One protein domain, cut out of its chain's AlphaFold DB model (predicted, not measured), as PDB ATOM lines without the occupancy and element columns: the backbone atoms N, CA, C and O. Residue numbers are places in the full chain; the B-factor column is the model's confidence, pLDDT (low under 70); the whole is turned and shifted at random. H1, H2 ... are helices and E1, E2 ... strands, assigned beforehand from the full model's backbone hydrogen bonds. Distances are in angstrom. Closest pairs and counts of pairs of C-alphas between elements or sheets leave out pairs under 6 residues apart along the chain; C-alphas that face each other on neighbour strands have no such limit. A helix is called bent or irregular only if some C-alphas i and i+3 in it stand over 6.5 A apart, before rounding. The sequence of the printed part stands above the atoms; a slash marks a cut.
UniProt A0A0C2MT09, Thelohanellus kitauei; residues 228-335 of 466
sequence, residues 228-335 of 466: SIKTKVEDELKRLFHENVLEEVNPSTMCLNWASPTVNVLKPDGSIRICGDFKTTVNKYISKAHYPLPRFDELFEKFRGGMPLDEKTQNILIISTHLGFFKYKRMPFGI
ATOM      1  N   SER A 228     193.438 287.537 240.599       93.19
ATOM      2  CA  SER A 228     192.306 286.757 240.076       93.19
ATOM      3  C   SER A 228     192.299 286.571 238.555       93.19
ATOM      4  O   SER A 228     191.733 285.594 238.066       93.19
ATOM      5  N   ILE A 229     192.909 287.488 237.796       93.44
ATOM      6  CA  ILE A 229     192.959 287.423 236.327       93.44
ATOM      7  C   ILE A 229     194.376 287.233 235.788       93.44
ATOM      8  O   ILE A 229     194.542 287.099 234.577       93.44
ATOM      9  N   LYS A 230     195.393 287.204 236.659       94.44
ATOM     10  CA  LYS A 230     196.806 287.176 236.266       94.44
ATOM     11  C   LYS A 230     197.122 285.999 235.346       94.44
ATOM     12  O   LYS A 230     197.599 286.228 234.242       94.44
ATOM     13  N   THR A 231     196.762 284.778 235.741       95.44
ATOM     14  CA  THR A 231     196.985 283.573 234.923       95.44
ATOM     15  C   THR A 231     196.307 283.679 233.558       95.44
ATOM     16  O   THR A 231     196.930 283.400 232.542       95.44
ATOM     17  N   LYS A 232     195.070 284.197 233.506       95.44
ATOM     18  CA  LYS A 232     194.354 284.399 232.238       95.44
ATOM     19  C   LYS A 232     195.085 285.376 231.315       95.44
ATOM     20  O   LYS A 232     195.159 285.130 230.118       95.44
ATOM     21  N   VAL A 233     195.619 286.476 231.860       95.44
ATOM     22  CA  VAL A 233     196.424 287.440 231.084       95.44
ATOM     23  C   VAL A 233     197.675 286.765 230.529       95.44
ATOM     24  O   VAL A 233     197.998 286.953 229.362       95.44
ATOM     25  N   GLU A 234     198.378 285.977 231.341       96.12
ATOM     26  CA  GLU A 234     199.601 285.287 230.916       96.12
ATOM     27  C   GLU A 234     199.327 284.256 229.814       96.12
ATOM     28  O   GLU A 234     200.065 284.203 228.829       96.12
ATOM     29  N   ASP A 235     198.248 283.482 229.937       95.94
ATOM     30  CA  ASP A 235     197.844 282.502 228.925       95.94
ATOM     31  C   ASP A 235     197.429 283.174 227.612       95.94
ATOM     32  O   ASP A 235     197.801 282.715 226.530       95.94
ATOM     33  N   GLU A 236     196.731 284.309 227.686       94.62
ATOM     34  CA  GLU A 236     196.366 285.086 226.501       94.62
ATOM     35  C   GLU A 236     197.589 285.727 225.826       94.62
ATOM     36  O   GLU A 236     197.689 285.702 224.600       94.62
ATOM     37  N   LEU A 237     198.567 286.237 226.589       94.94
ATOM     38  CA  LEU A 237     199.836 286.721 226.025       94.94
ATOM     39  C   LEU A 237     200.586 285.602 225.294       94.94
ATOM     40  O   LEU A 237     201.039 285.810 224.166       94.94
ATOM     41  N   LYS A 238     200.669 284.405 225.895       94.62
ATOM     42  CA  LYS A 238     201.284 283.225 225.261       94.62
ATOM     43  C   LYS A 238     200.558 282.840 223.976       94.62
ATOM     44  O   LYS A 238     201.210 282.586 222.965       94.62
ATOM     45  N   ARG A 239     199.220 282.839 223.984       93.44
ATOM     46  CA  ARG A 239     198.410 282.565 222.789       93.44
ATOM     47  C   ARG A 239     198.709 283.573 221.679       93.44
ATOM     48  O   ARG A 239     199.004 283.169 220.558       93.44
ATOM     49  N   LEU A 240     198.690 284.871 221.990       91.88
ATOM     50  CA  LEU A 240     198.971 285.940 221.023       91.88
ATOM     51  C   LEU A 240     200.406 285.884 220.475       91.88
ATOM     52  O   LEU A 240     200.625 286.206 219.304       91.88
ATOM     53  N   PHE A 241     201.372 285.463 221.291       90.31
ATOM     54  CA  PHE A 241     202.746 285.217 220.856       90.31
ATOM     55  C   PHE A 241     202.832 284.016 219.899       90.31
ATOM     56  O   PHE A 241     203.352 284.155 218.792       90.31
ATOM     57  N   HIS A 242     202.245 282.868 220.259       89.81
ATOM     58  CA  HIS A 242     202.212 281.676 219.397       89.81
ATOM     59  C   HIS A 242     201.463 281.908 218.078       89.81
ATOM     60  O   HIS A 242     201.859 281.387 217.038       89.81
ATOM     61  N   GLU A 243     200.413 282.730 218.088       85.69
ATOM     62  CA  GLU A 243     199.679 283.126 216.879       85.69
ATOM     63  C   GLU A 243     200.405 284.195 216.046       85.69
ATOM     64  O   GLU A 243     199.861 284.673 215.044       85.69
ATOM     65  N   ASN A 244     201.624 284.588 216.434       87.81
ATOM     66  CA  ASN A 244     202.433 285.603 215.761       87.81
ATOM     67  C   ASN A 244     201.720 286.971 215.669       87.81
ATOM     68  O   ASN A 244     201.896 287.729 214.714       87.81
ATOM     69  N   VAL A 245     200.849 287.277 216.639       89.62
ATOM     70  CA  VAL A 245     200.215 288.597 216.809       89.62
ATOM     71  C   VAL A 245     201.137 289.527 217.595       89.62
ATOM     72  O   VAL A 245     201.200 290.719 217.289       89.62
ATOM     73  N   LEU A 246     201.859 288.974 218.571       93.56
ATOM     74  CA  LEU A 246     202.853 289.665 219.385       93.56
ATOM     75  C   LEU A 246     204.254 289.102 219.133       93.56
ATOM     76  O   LEU A 246     204.419 287.925 218.820       93.56
ATOM     77  N   GLU A 247     205.258 289.949 219.315       95.00
ATOM     78  CA  GLU A 247     206.668 289.571 219.402       95.00
ATOM     79  C   GLU A 247     207.275 290.212 220.647       95.00
ATOM     80  O   GLU A 247     207.012 291.380 220.936       95.00
ATOM     81  N   GLU A 248     208.057 289.442 221.398       95.25
ATOM     82  CA  GLU A 248     208.767 289.939 222.573       95.25
ATOM     83  C   GLU A 248     209.833 290.963 222.166       95.25
ATOM     84  O   GLU A 248     210.545 290.792 221.176       95.25
ATOM     85  N   VAL A 249     209.936 292.044 222.935       94.44
ATOM     86  CA  VAL A 249     210.927 293.098 222.727       94.44
ATOM     87  C   VAL A 249     211.926 293.056 223.869       94.44
ATOM     88  O   VAL A 249     211.561 293.284 225.021       94.44
ATOM     89  N   ASN A 250     213.196 292.817 223.541       90.94
ATOM     90  CA  ASN A 250     214.287 292.889 224.502       90.94
ATOM     91  C   ASN A 250     214.816 294.337 224.581       90.94
ATOM     92  O   ASN A 250     215.420 294.815 223.616       90.94
ATOM     93  N   PRO A 251     214.648 295.037 225.722       87.19
ATOM     94  CA  PRO A 251     215.132 296.410 225.894       87.19
ATOM     95  C   PRO A 251     216.653 296.561 225.742       87.19
ATOM     96  O   PRO A 251     217.143 297.664 225.524       87.19
ATOM     97  N   SER A 252     217.404 295.464 225.873       88.19
ATOM     98  CA  SER A 252     218.867 295.449 225.746       88.19
ATOM     99  C   SER A 252     219.329 295.484 224.290       88.19
ATOM    100  O   SER A 252     220.456 295.887 224.018       88.19
ATOM    101  N   THR A 253     218.487 295.041 223.350       85.75
ATOM    102  CA  THR A 253     218.823 294.965 221.917       85.75
ATOM    103  C   THR A 253     218.027 295.948 221.063       85.75
ATOM    104  O   THR A 253     218.392 296.193 219.915       85.75
ATOM    105  N   MET A 254     216.962 296.541 221.608       86.25
ATOM    106  CA  MET A 254     216.130 297.529 220.930       86.25
ATOM    107  C   MET A 254     215.850 298.718 221.848       86.25
ATOM    108  O   MET A 254     215.356 298.559 222.963       86.25
ATOM    109  N   CYS A 255     216.096 299.928 221.343       85.62
ATOM    110  CA  CYS A 255     215.753 301.153 222.055       85.62
ATOM    111  C   CYS A 255     214.224 301.301 222.157       85.62
ATOM    112  O   CYS A 255     213.525 301.469 221.153       85.62
ATOM    113  N   LEU A 256     213.702 301.225 223.384       90.12
ATOM    114  CA  LEU A 256     212.283 301.401 223.679       90.12
ATOM    115  C   LEU A 256     211.927 302.889 223.736       90.12
ATOM    116  O   LEU A 256     212.158 303.555 224.740       90.12
ATOM    117  N   ASN A 257     211.318 303.383 222.662       91.50
ATOM    118  CA  ASN A 257     210.820 304.757 222.583       91.50
ATOM    119  C   ASN A 257     209.334 304.863 222.964       91.50
ATOM    120  O   ASN A 257     208.895 305.864 223.522       91.50
ATOM    121  N   TRP A 258     208.551 303.817 222.699       94.81
ATOM    122  CA  TRP A 258     207.120 303.771 222.984       94.81
ATOM    123  C   TRP A 258     206.794 302.527 223.799       94.81
ATOM    124  O   TRP A 258     207.295 301.450 223.497       94.81
ATOM    125  N   ALA A 259     205.939 302.658 224.813       95.75
ATOM    126  CA  ALA A 259     205.260 301.517 225.419       95.75
ATOM    127  C   ALA A 259     203.960 301.962 226.087       95.75
ATOM    128  O   ALA A 259     203.941 302.923 226.857       95.75
ATOM    129  N   SER A 260     202.874 301.247 225.804       96.31
ATOM    130  CA  SER A 260     201.549 301.511 226.371       96.31
ATOM    131  C   SER A 260     201.215 300.458 227.426       96.31
ATOM    132  O   SER A 260     201.413 299.270 227.169       96.31
ATOM    133  N   PRO A 261     200.672 300.828 228.595       96.31
ATOM    134  CA  PRO A 261     200.286 299.836 229.583       96.31
ATOM    135  C   PRO A 261     199.081 299.042 229.083       96.31
ATOM    136  O   PRO A 261     198.228 299.576 228.369       96.31
ATOM    137  N   THR A 262     198.990 297.771 229.464       95.62
ATOM    138  CA  THR A 262     197.829 296.958 229.104       95.62
ATOM    139  C   THR A 262     196.593 297.304 229.932       95.62
ATOM    140  O   THR A 262     196.658 297.684 231.105       95.62
ATOM    141  N   VAL A 263     195.439 297.146 229.293       92.19
ATOM    142  CA  VAL A 263     194.099 297.144 229.868       92.19
ATOM    143  C   VAL A 263     193.511 295.775 229.578       92.19
ATOM    144  O   VAL A 263     193.253 295.433 228.423       92.19
ATOM    145  N   ASN A 264     193.330 294.983 230.628       92.88
ATOM    146  CA  ASN A 264     192.849 293.613 230.513       92.88
ATOM    147  C   ASN A 264     191.356 293.590 230.837       92.88
ATOM    148  O   ASN A 264     190.955 293.963 231.939       92.88
ATOM    149  N   VAL A 265     190.539 293.180 229.871       89.12
ATOM    150  CA  VAL A 265     189.078 293.151 229.989       89.12
ATOM    151  C   VAL A 265     188.620 291.701 230.062       89.12
ATOM    152  O   VAL A 265     188.887 290.927 229.146       89.12
ATOM    153  N   LEU A 266     187.926 291.337 231.139       90.00
ATOM    154  CA  LEU A 266     187.258 290.043 231.244       90.00
ATOM    155  C   LEU A 266     185.950 290.099 230.446       90.00
ATOM    156  O   LEU A 266     185.112 290.967 230.691       90.00
ATOM    157  N   LYS A 267     185.792 289.202 229.476       87.12
ATOM    158  CA  LYS A 267     184.559 289.071 228.699       87.12
ATOM    159  C   LYS A 267     183.500 288.278 229.486       87.12
ATOM    160  O   LYS A 267     183.863 287.508 230.377       87.12
ATOM    161  N   PRO A 268     182.202 288.415 229.145       86.94
ATOM    162  CA  PRO A 268     181.127 287.650 229.789       86.94
ATOM    163  C   PRO A 268     181.293 286.127 229.684       86.94
ATOM    164  O   PRO A 268     180.877 285.404 230.581       86.94
ATOM    165  N   ASP A 269     181.943 285.642 228.622       85.38
ATOM    166  CA  ASP A 269     182.266 284.222 228.408       85.38
ATOM    167  C   ASP A 269     183.445 283.718 229.268       85.38
ATOM    168  O   ASP A 269     183.851 282.561 229.169       85.38
ATOM    169  N   GLY A 270     184.022 284.582 230.108       85.19
ATOM    170  CA  GLY A 270     185.145 284.272 230.985       85.19
ATOM    171  C   GLY A 270     186.522 284.339 230.318       85.19
ATOM    172  O   GLY A 270     187.524 284.203 231.036       85.19
ATOM    173  N   SER A 271     186.595 284.577 229.003       88.38
ATOM    174  CA  SER A 271     187.845 284.840 228.283       88.38
ATOM    175  C   SER A 271     188.381 286.240 228.594       88.38
ATOM    176  O   SER A 271     187.655 287.111 229.079       88.38
ATOM    177  N   ILE A 272     189.672 286.472 228.349       90.50
ATOM    178  CA  ILE A 272     190.301 287.774 228.584       90.50
ATOM    179  C   ILE A 272     190.699 288.422 227.263       90.50
ATOM    180  O   ILE A 272     191.154 287.756 226.338       90.50
ATOM    181  N   ARG A 273     190.536 289.741 227.179       89.81
ATOM    182  CA  ARG A 273     190.997 290.557 226.057       89.81
ATOM    183  C   ARG A 273     192.063 291.527 226.545       89.81
ATOM    184  O   ARG A 273     191.800 292.331 227.440       89.81
ATOM    185  N   ILE A 274     193.240 291.469 225.932       91.44
ATOM    186  CA  ILE A 274     194.356 292.372 226.222       91.44
ATOM    187  C   ILE A 274     194.342 293.516 225.209       91.44
ATOM    188  O   ILE A 274     194.476 293.290 224.006       91.44
ATOM    189  N   CYS A 275     194.203 294.747 225.698       89.94
ATOM    190  CA  CYS A 275     194.282 295.964 224.891       89.94
ATOM    191  C   CYS A 275     195.433 296.851 225.379       89.94
ATOM    192  O   CYS A 275     195.646 296.966 226.581       89.94
ATOM    193  N   GLY A 276     196.146 297.531 224.483       92.69
ATOM    194  CA  GLY A 276     197.047 298.617 224.882       92.69
ATOM    195  C   GLY A 276     196.259 299.897 225.172       92.69
ATOM    196  O   GLY A 276     195.346 300.243 224.421       92.69
ATOM    197  N   ASP A 277     196.609 300.634 226.229       93.50
ATOM    198  CA  ASP A 277     196.045 301.970 226.477       93.50
ATOM    199  C   ASP A 277     196.695 303.032 225.576       93.50
ATOM    200  O   ASP A 277     197.403 303.944 226.019       93.50
ATOM    201  N   PHE A 278     196.446 302.909 224.275       93.19
ATOM    202  CA  PHE A 278     197.017 303.775 223.247       93.19
ATOM    203  C   PHE A 278     196.525 305.223 223.328       93.19
ATOM    204  O   PHE A 278     197.155 306.122 222.770       93.19
ATOM    205  N   LYS A 279     195.431 305.481 224.061       90.00
ATOM    206  CA  LYS A 279     194.935 306.836 224.350       90.00
ATOM    207  C   LYS A 279     195.947 307.642 225.162       90.00
ATOM    208  O   LYS A 279     196.043 308.855 224.990       90.00
ATOM    209  N   THR A 280     196.693 306.988 226.049       88.81
ATOM    210  CA  THR A 280     197.686 307.656 226.905       88.81
ATOM    211  C   THR A 280     199.017 307.928 226.200       88.81
ATOM    212  O   THR A 280     199.759 308.804 226.653       88.81
ATOM    213  N   THR A 281     199.273 307.240 225.085       91.19
ATOM    214  CA  THR A 281     200.526 307.250 224.320       91.19
ATOM    215  C   THR A 281     200.303 307.743 222.889       91.19
ATOM    216  O   THR A 281     200.229 308.945 222.647       91.19
ATOM    217  N   VAL A 282     200.179 306.818 221.941       92.12
ATOM    218  CA  VAL A 282     200.327 307.034 220.503       92.12
ATOM    219  C   VAL A 282     199.147 307.797 219.910       92.12
ATOM    220  O   VAL A 282     199.363 308.686 219.095       92.12
ATOM    221  N   ASN A 283     197.909 307.556 220.361       91.56
ATOM    222  CA  ASN A 283     196.713 308.175 219.769       91.56
ATOM    223  C   ASN A 283     196.687 309.702 219.892       91.56
ATOM    224  O   ASN A 283     196.006 310.351 219.103       91.56
ATOM    225  N   LYS A 284     197.408 310.276 220.866       89.62
ATOM    226  CA  LYS A 284     197.544 311.734 221.021       89.62
ATOM    227  C   LYS A 284     198.316 312.366 219.866       89.62
ATOM    228  O   LYS A 284     198.088 313.526 219.549       89.62
ATOM    229  N   TYR A 285     199.213 311.591 219.265       90.94
ATOM    230  CA  TYR A 285     200.155 312.048 218.256       90.94
ATOM    231  C   TYR A 285     199.875 311.469 216.875       90.94
ATOM    232  O   TYR A 285     200.506 311.888 215.915       90.94
ATOM    233  N   ILE A 286     198.956 310.508 216.736       88.62
ATOM    234  CA  ILE A 286     198.554 310.014 215.419       88.62
ATOM    235  C   ILE A 286     198.011 311.193 214.613       88.62
ATOM    236  O   ILE A 286     197.011 311.815 214.981       88.62
ATOM    237  N   SER A 287     198.677 311.477 213.494       78.56
ATOM    238  CA  SER A 287     198.197 312.442 212.515       78.56
ATOM    239  C   SER A 287     196.815 311.985 212.083       78.56
ATOM    240  O   SER A 287     196.649 310.852 211.623       78.56
ATOM    241  N   LYS A 288     195.809 312.842 212.274       65.19
ATOM    242  CA  LYS A 288     194.443 312.541 211.852       65.19
ATOM    243  C   LYS A 288     194.461 312.398 210.335       65.19
ATOM    244  O   LYS A 288     194.405 313.385 209.610       65.19
ATOM    245  N   ALA A 289     194.553 311.164 209.849       54.25
ATOM    246  CA  ALA A 289     194.162 310.869 208.490       54.25
ATOM    247  C   ALA A 289     192.676 311.217 208.437       54.25
ATOM    248  O   ALA A 289     191.856 310.512 209.027       54.25
ATOM    249  N   HIS A 290     192.341 312.350 207.821       52.53
ATOM    250  CA  HIS A 290     190.967 312.719 207.513       52.53
ATOM    251  C   HIS A 290     190.458 311.747 206.449       52.53
ATOM    252  O   HIS A 290     190.334 312.088 205.279       52.53
ATOM    253  N   TYR A 291     190.236 310.497 206.847       57.03
ATOM    254  CA  TYR A 291     189.431 309.589 206.068       57.03
ATOM    255  C   TYR A 291     187.980 309.883 206.427       57.03
ATOM    256  O   TYR A 291     187.645 309.805 207.614       57.03
ATOM    257  N   PRO A 292     187.129 310.273 205.465       52.69
ATOM    258  CA  PRO A 292     185.717 310.459 205.734       52.69
ATOM    259  C   PRO A 292     185.129 309.091 206.080       52.69
ATOM    260  O   PRO A 292     184.852 308.271 205.215       52.69
ATOM    261  N   LEU A 293     184.991 308.826 207.373       54.25
ATOM    262  CA  LEU A 293     184.198 307.717 207.868       54.25
ATOM    263  C   LEU A 293     182.782 308.253 208.084       54.25
ATOM    264  O   LEU A 293     182.609 309.191 208.871       54.25
ATOM    265  N   PRO A 294     181.757 307.693 207.419       48.19
ATOM    266  CA  PRO A 294     180.392 307.799 207.923       48.19
ATOM    267  C   PRO A 294     180.373 307.408 209.413       48.19
ATOM    268  O   PRO A 294     181.130 306.541 209.847       48.19
ATOM    269  N   ARG A 295     179.608 308.114 210.248       51.50
ATOM    270  CA  ARG A 295     179.727 307.975 211.711       51.50
ATOM    271  C   ARG A 295     179.202 306.619 212.207       51.50
ATOM    272  O   ARG A 295     178.061 306.296 211.933       51.50
ATOM    273  N   PHE A 296     180.014 305.896 212.977       50.75
ATOM    274  CA  PHE A 296     179.730 305.175 214.236       50.75
ATOM    275  C   PHE A 296     180.901 304.227 214.543       50.75
ATOM    276  O   PHE A 296     181.543 303.715 213.630       50.75
ATOM    277  N   ASP A 297     181.160 303.988 215.831       40.03
ATOM    278  CA  ASP A 297     182.283 303.189 216.321       40.03
ATOM    279  C   ASP A 297     181.796 301.902 217.001       40.03
ATOM    280  O   ASP A 297     181.439 301.924 218.173       40.03
ATOM    281  N   GLU A 298     181.879 300.770 216.308       44.09
ATOM    282  CA  GLU A 298     182.161 299.468 216.926       44.09
ATOM    283  C   GLU A 298     182.915 298.614 215.917       44.09
ATOM    284  O   GLU A 298     182.343 298.063 214.977       44.09
ATOM    285  N   LEU A 299     184.232 298.528 216.087       48.28
ATOM    286  CA  LEU A 299     185.075 297.866 215.111       48.28
ATOM    287  C   LEU A 299     186.136 296.974 215.728       48.28
ATOM    288  O   LEU A 299     186.747 297.284 216.749       48.28
ATOM    289  N   PHE A 300     186.385 295.907 214.969       49.38
ATOM    290  CA  PHE A 300     187.533 295.004 215.006       49.38
ATOM    291  C   PHE A 300     187.430 293.672 215.759       49.38
ATOM    292  O   PHE A 300     188.451 293.026 215.922       49.38
ATOM    293  N   GLU A 301     186.258 293.128 216.100       43.78
ATOM    294  CA  GLU A 301     186.203 291.705 216.532       43.78
ATOM    295  C   GLU A 301     186.054 290.695 215.372       43.78
ATOM    296  O   GLU A 301     186.039 289.479 215.589       43.78
ATOM    297  N   LYS A 302     185.919 291.157 214.120       43.31
ATOM    298  CA  LYS A 302     185.480 290.289 213.011       43.31
ATOM    299  C   LYS A 302     186.576 289.784 212.065       43.31
ATOM    300  O   LYS A 302     186.315 288.797 211.382       43.31
ATOM    301  N   PHE A 303     187.788 290.343 212.088       48.69
ATOM    302  CA  PHE A 303     188.896 289.899 211.230       48.69
ATOM    303  C   PHE A 303     189.842 288.931 211.948       48.69
ATOM    304  O   PHE A 303     190.682 289.337 212.752       48.69
ATOM    305  N   ARG A 304     189.740 287.634 211.628       49.59
ATOM    306  CA  ARG A 304     190.727 286.633 212.058       49.59
ATOM    307  C   ARG A 304     192.023 286.869 211.270       49.59
ATOM    308  O   ARG A 304     192.031 286.737 210.056       49.59
ATOM    309  N   GLY A 305     193.089 287.283 211.958       60.31
ATOM    310  CA  GLY A 305     194.409 287.543 211.362       60.31
ATOM    311  C   GLY A 305     194.797 289.019 211.177       60.31
ATOM    312  O   GLY A 305     195.963 289.278 210.898       60.31
ATOM    313  N   GLY A 306     193.883 289.977 211.396       75.25
ATOM    314  CA  GLY A 306     194.168 291.424 211.466       75.25
ATOM    315  C   GLY A 306     194.830 292.068 210.231       75.25
ATOM    316  O   GLY A 306     195.108 291.416 209.225       75.25
ATOM    317  N   MET A 307     195.092 293.379 210.309       86.12
ATOM    318  CA  MET A 307     195.921 294.097 209.326       86.12
ATOM    319  C   MET A 307     197.399 293.975 209.728       86.12
ATOM    320  O   MET A 307     197.741 294.466 210.806       86.12
ATOM    321  N   PRO A 308     198.282 293.359 208.923       90.00
ATOM    322  CA  PRO A 308     199.716 293.337 209.210       90.00
ATOM    323  C   PRO A 308     200.287 294.752 209.320       90.00
ATOM    324  O   PRO A 308     199.828 295.660 208.628       90.00
ATOM    325  N   LEU A 309     201.291 294.947 210.169       92.75
ATOM    326  CA  LEU A 309     201.937 296.245 210.384       92.75
ATOM    327  C   LEU A 309     203.306 296.306 209.702       92.75
ATOM    328  O   LEU A 309     204.032 295.305 209.660       92.75
ATOM    329  N   ASP A 310     203.687 297.483 209.206       94.06
ATOM    330  CA  ASP A 310     205.084 297.743 208.847       94.06
ATOM    331  C   ASP A 310     205.979 297.843 210.090       94.06
ATOM    332  O   ASP A 310     205.515 298.136 211.188       94.06
ATOM    333  N   GLU A 311     207.275 297.584 209.928       92.56
ATOM    334  CA  GLU A 311     208.219 297.501 211.050       92.56
ATOM    335  C   GLU A 311     208.284 298.798 211.872       92.56
ATOM    336  O   GLU A 311     208.327 298.759 213.102       92.56
ATOM    337  N   LYS A 312     208.198 299.956 211.205       93.25
ATOM    338  CA  LYS A 312     208.171 301.269 211.864       93.25
ATOM    339  C   LYS A 312     206.982 301.385 212.817       93.25
ATOM    340  O   LYS A 312     207.142 301.835 213.947       93.25
ATOM    341  N   THR A 313     205.810 300.938 212.381       94.75
ATOM    342  CA  THR A 313     204.579 300.946 213.171       94.75
ATOM    343  C   THR A 313     204.622 299.915 214.290       94.75
ATOM    344  O   THR A 313     204.183 300.218 215.399       94.75
ATOM    345  N   GLN A 314     205.202 298.734 214.059       95.06
ATOM    346  CA  GLN A 314     205.405 297.740 215.123       95.06
ATOM    347  C   GLN A 314     206.239 298.325 216.274       95.06
ATOM    348  O   GLN A 314     205.880 298.166 217.437       95.06
ATOM    349  N   ASN A 315     207.288 299.091 215.956       93.62
ATOM    350  CA  ASN A 315     208.162 299.730 216.948       93.62
ATOM    351  C   ASN A 315     207.498 300.890 217.718       93.62
ATOM    352  O   ASN A 315     208.036 301.352 218.724       93.62
ATOM    353  N   ILE A 316     206.334 301.360 217.264       94.44
ATOM    354  CA  ILE A 316     205.498 302.356 217.952       94.44
ATOM    355  C   ILE A 316     204.427 301.656 218.805       94.44
ATOM    356  O   ILE A 316     204.089 302.105 219.901       94.44
ATOM    357  N   LEU A 317     203.889 300.536 218.316       95.25
ATOM    358  CA  LEU A 317     202.805 299.788 218.949       95.25
ATOM    359  C   LEU A 317     203.336 298.695 219.877       95.25
ATOM    360  O   LEU A 317     203.127 297.499 219.661       95.25
ATOM    361  N   ILE A 318     203.994 299.136 220.944       96.06
ATOM    362  CA  ILE A 318     204.523 298.278 222.004       96.06
ATOM    363  C   ILE A 318     203.618 298.363 223.233       96.06
ATOM    364  O   ILE A 318     203.177 299.450 223.625       96.06
ATOM    365  N   ILE A 319     203.360 297.218 223.861       96.62
ATOM    366  CA  ILE A 319     202.693 297.119 225.158       96.62
ATOM    367  C   ILE A 319     203.676 296.739 226.260       96.62
ATOM    368  O   ILE A 319     204.540 295.885 226.076       96.62
ATOM    369  N   SER A 320     203.515 297.365 227.423       96.06
ATOM    370  CA  SER A 320     204.229 297.027 228.654       96.06
ATOM    371  C   SER A 320     203.340 296.151 229.538       96.06
ATOM    372  O   SER A 320     202.243 296.570 229.931       96.06
ATOM    373  N   THR A 321     203.821 294.961 229.878       95.38
ATOM    374  CA  THR A 321     203.126 293.971 230.715       95.38
ATOM    375  C   THR A 321     203.978 293.601 231.925       95.38
ATOM    376  O   THR A 321     205.165 293.922 231.977       95.38
ATOM    377  N   HIS A 322     203.403 292.892 232.896       94.00
ATOM    378  CA  HIS A 322     204.170 292.364 234.028       94.00
ATOM    379  C   HIS A 322     205.167 291.259 233.638       94.00
ATOM    380  O   HIS A 322     205.992 290.895 234.468       94.00
ATOM    381  N   LEU A 323     205.102 290.743 232.404       94.06
ATOM    382  CA  LEU A 323     206.051 289.772 231.851       94.06
ATOM    383  C   LEU A 323     207.137 290.409 230.969       94.06
ATOM    384  O   LEU A 323     208.051 289.712 230.552       94.06
ATOM    385  N   GLY A 324     207.043 291.707 230.667       93.88
ATOM    386  CA  GLY A 324     207.959 292.389 229.750       93.88
ATOM    387  C   GLY A 324     207.241 293.200 228.673       93.88
ATOM    388  O   GLY A 324     206.050 293.518 228.794       93.88
ATOM    389  N   PHE A 325     207.981 293.549 227.621       96.25
ATOM    390  CA  PHE A 325     207.501 294.364 226.508       96.25
ATOM    391  C   PHE A 325     207.212 293.503 225.283       96.25
ATOM    392  O   PHE A 325     207.991 292.620 224.938       96.25
ATOM    393  N   PHE A 326     206.110 293.795 224.600       96.44
ATOM    394  CA  PHE A 326     205.718 293.087 223.385       96.44
ATOM    395  C   PHE A 326     205.301 294.087 222.314       96.44
ATOM    396  O   PHE A 326     204.501 294.982 222.590       96.44
ATOM    397  N   LYS A 327     205.811 293.933 221.093       95.62
ATOM    398  CA  LYS A 327     205.357 294.705 219.931       95.62
ATOM    399  C   LYS A 327     204.272 293.946 219.182       95.62
ATOM    400  O   LYS A 327     204.335 292.724 219.037       95.62
ATOM    401  N   TYR A 328     203.281 294.674 218.687       94.88
ATOM    402  CA  TYR A 328     202.258 294.107 217.817       94.88
ATOM    403  C   TYR A 328     202.798 293.906 216.404       94.88
ATOM    404  O   TYR A 328     203.398 294.813 215.844       94.88
ATOM    405  N   LYS A 329     202.506 292.754 215.792       92.44
ATOM    406  CA  LYS A 329     202.731 292.477 214.358       92.44
ATOM    407  C   LYS A 329     201.531 292.822 213.481       92.44
ATOM    408  O   LYS A 329     201.645 292.923 212.259       92.44
ATOM    409  N   ARG A 330     200.366 292.979 214.107       89.06
ATOM    410  CA  ARG A 330     199.072 293.246 213.475       89.06
ATOM    411  C   ARG A 330     198.377 294.380 214.213       89.06
ATOM    412  O   ARG A 330     198.573 294.518 215.415       89.06
ATOM    413  N   MET A 331     197.569 295.165 213.507       90.56
ATOM    414  CA  MET A 331     196.873 296.325 214.063       90.56
ATOM    415  C   MET A 331     196.076 295.935 215.320       90.56
ATOM    416  O   MET A 331     195.157 295.118 215.215       90.56
ATOM    417  N   PRO A 332     196.419 296.485 216.497       89.56
ATOM    418  CA  PRO A 332     195.717 296.189 217.729       89.56
ATOM    419  C   PRO A 332     194.442 297.021 217.867       89.56
ATOM    420  O   PRO A 332     194.248 298.052 217.218       89.56
ATOM    421  N   PHE A 333     193.589 296.594 218.792       82.69
ATOM    422  CA  PHE A 333     192.440 297.381 219.221       82.69
ATOM    423  C   PHE A 333     192.865 298.701 219.865       82.69
ATOM    424  O   PHE A 333     193.892 298.784 220.535       82.69
ATOM    425  N   GLY A 334     192.008 299.714 219.727       83.69
ATOM    426  CA  GLY A 334     192.167 300.995 220.412       83.69
ATOM    427  C   GLY A 334     193.027 302.020 219.676       83.69
ATOM    428  O   GLY A 334     193.213 303.109 220.209       83.69
ATOM    429  N   ILE A 335     193.518 301.724 218.468       89.31
ATOM    430  CA  ILE A 335     194.208 302.700 217.610       89.31
ATOM    431  C   ILE A 335     193.193 303.577 216.879       89.31
ATOM    432  O   ILE A 335     192.346 303.072 216.143       89.31
TER     433      ILE A 335
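Overview. This is residues 228 to 335 of the 466 residues of a protein of Thelohanellus kitauei (UniProt A0A0C2MT09). A curled, strongly twisted sheet of five strands, bent like part of a barrel, has the long helix H1 over one face, while a long loop between E3 and H2 sticks out with residues 287 to 298. The 108 printed residues run H1 E1 E2 E3 H2 E4 E5, two named helices and five named strands, and the sheet's order is E1 E5 E4 E2 E3, mixed. The class is mixed, helices and strands, with under half of the residues, 44, in named elements. The whole is compact, with a radius of gyration of the C-alphas of 14.3 A and spans of 41 by 38 by 24 A.

Arrangement. Start with H1, residues 228 to 242, which is on the sheet in two layers, a helix on one face of a sheet. The closest C-alphas of H1 and E3, residues 272 to 276, are those of Lys 232 and Ile 272, 6.4 A apart. Those of H1 and E1, residues 246 to 249, are Leu 240 and Leu 246, 5.6 A apart. E1 is an edge strand, antiparallel to E5, residues 324 to 328; look for N 247 and O 327, 2.9 A apart. E2, residues 260 to 266, forms a hairpin with E3, the other edge strand, where N 263 and O 275 are 2.7 A apart. The pairing of E2 is staggered: residues 262 to 266 pair with E3, and residues 260 to 261 pair with E4, residues 318 to 321. E4 and E2 are parallel, with N 320 and O 260 2.8 A apart. E4 and E5 form a hairpin, with N 319 and O 326 2.8 A apart. H2, residues 311 to 314, only grazes the sheet; its closest C-alpha to E5 is Gln 314, 5.5 A from that of Tyr 328. H1 and H2 are apart. In H1, 10 of 11 O i to N i+4 pairs are within hydrogen-bond range; H2 is too short for such a pair.

Along the chain. Find C-alpha 228 at (192.306, 286.757, 240.076); from there H1 runs 23.5 A to C-alpha 242. H1 is irregular: C-alphas 228 and 231 are 7.7 A apart. E1 measures 9.4 A; E2 then runs 19.0 A from C-alpha 260 at (201.549, 301.511, 226.371). E3 measures 13.3 A, H2 5.0 A and E4 9.8 A. E5 runs 13.3 A and ends at C-alpha 328, (202.258, 294.107, 217.817).

Size, cuts and confidence. The two C-alphas farthest apart are those of Ser 252 and Pro 294, 44.2 A. The printed part has no cut. The link from E3 to H2 is long, with 34 residues, 277 to 310; residues 287 to 298 of it stand free. Mean pLDDT of the printed part is 84.7, and residues 288 to 305 are under 70.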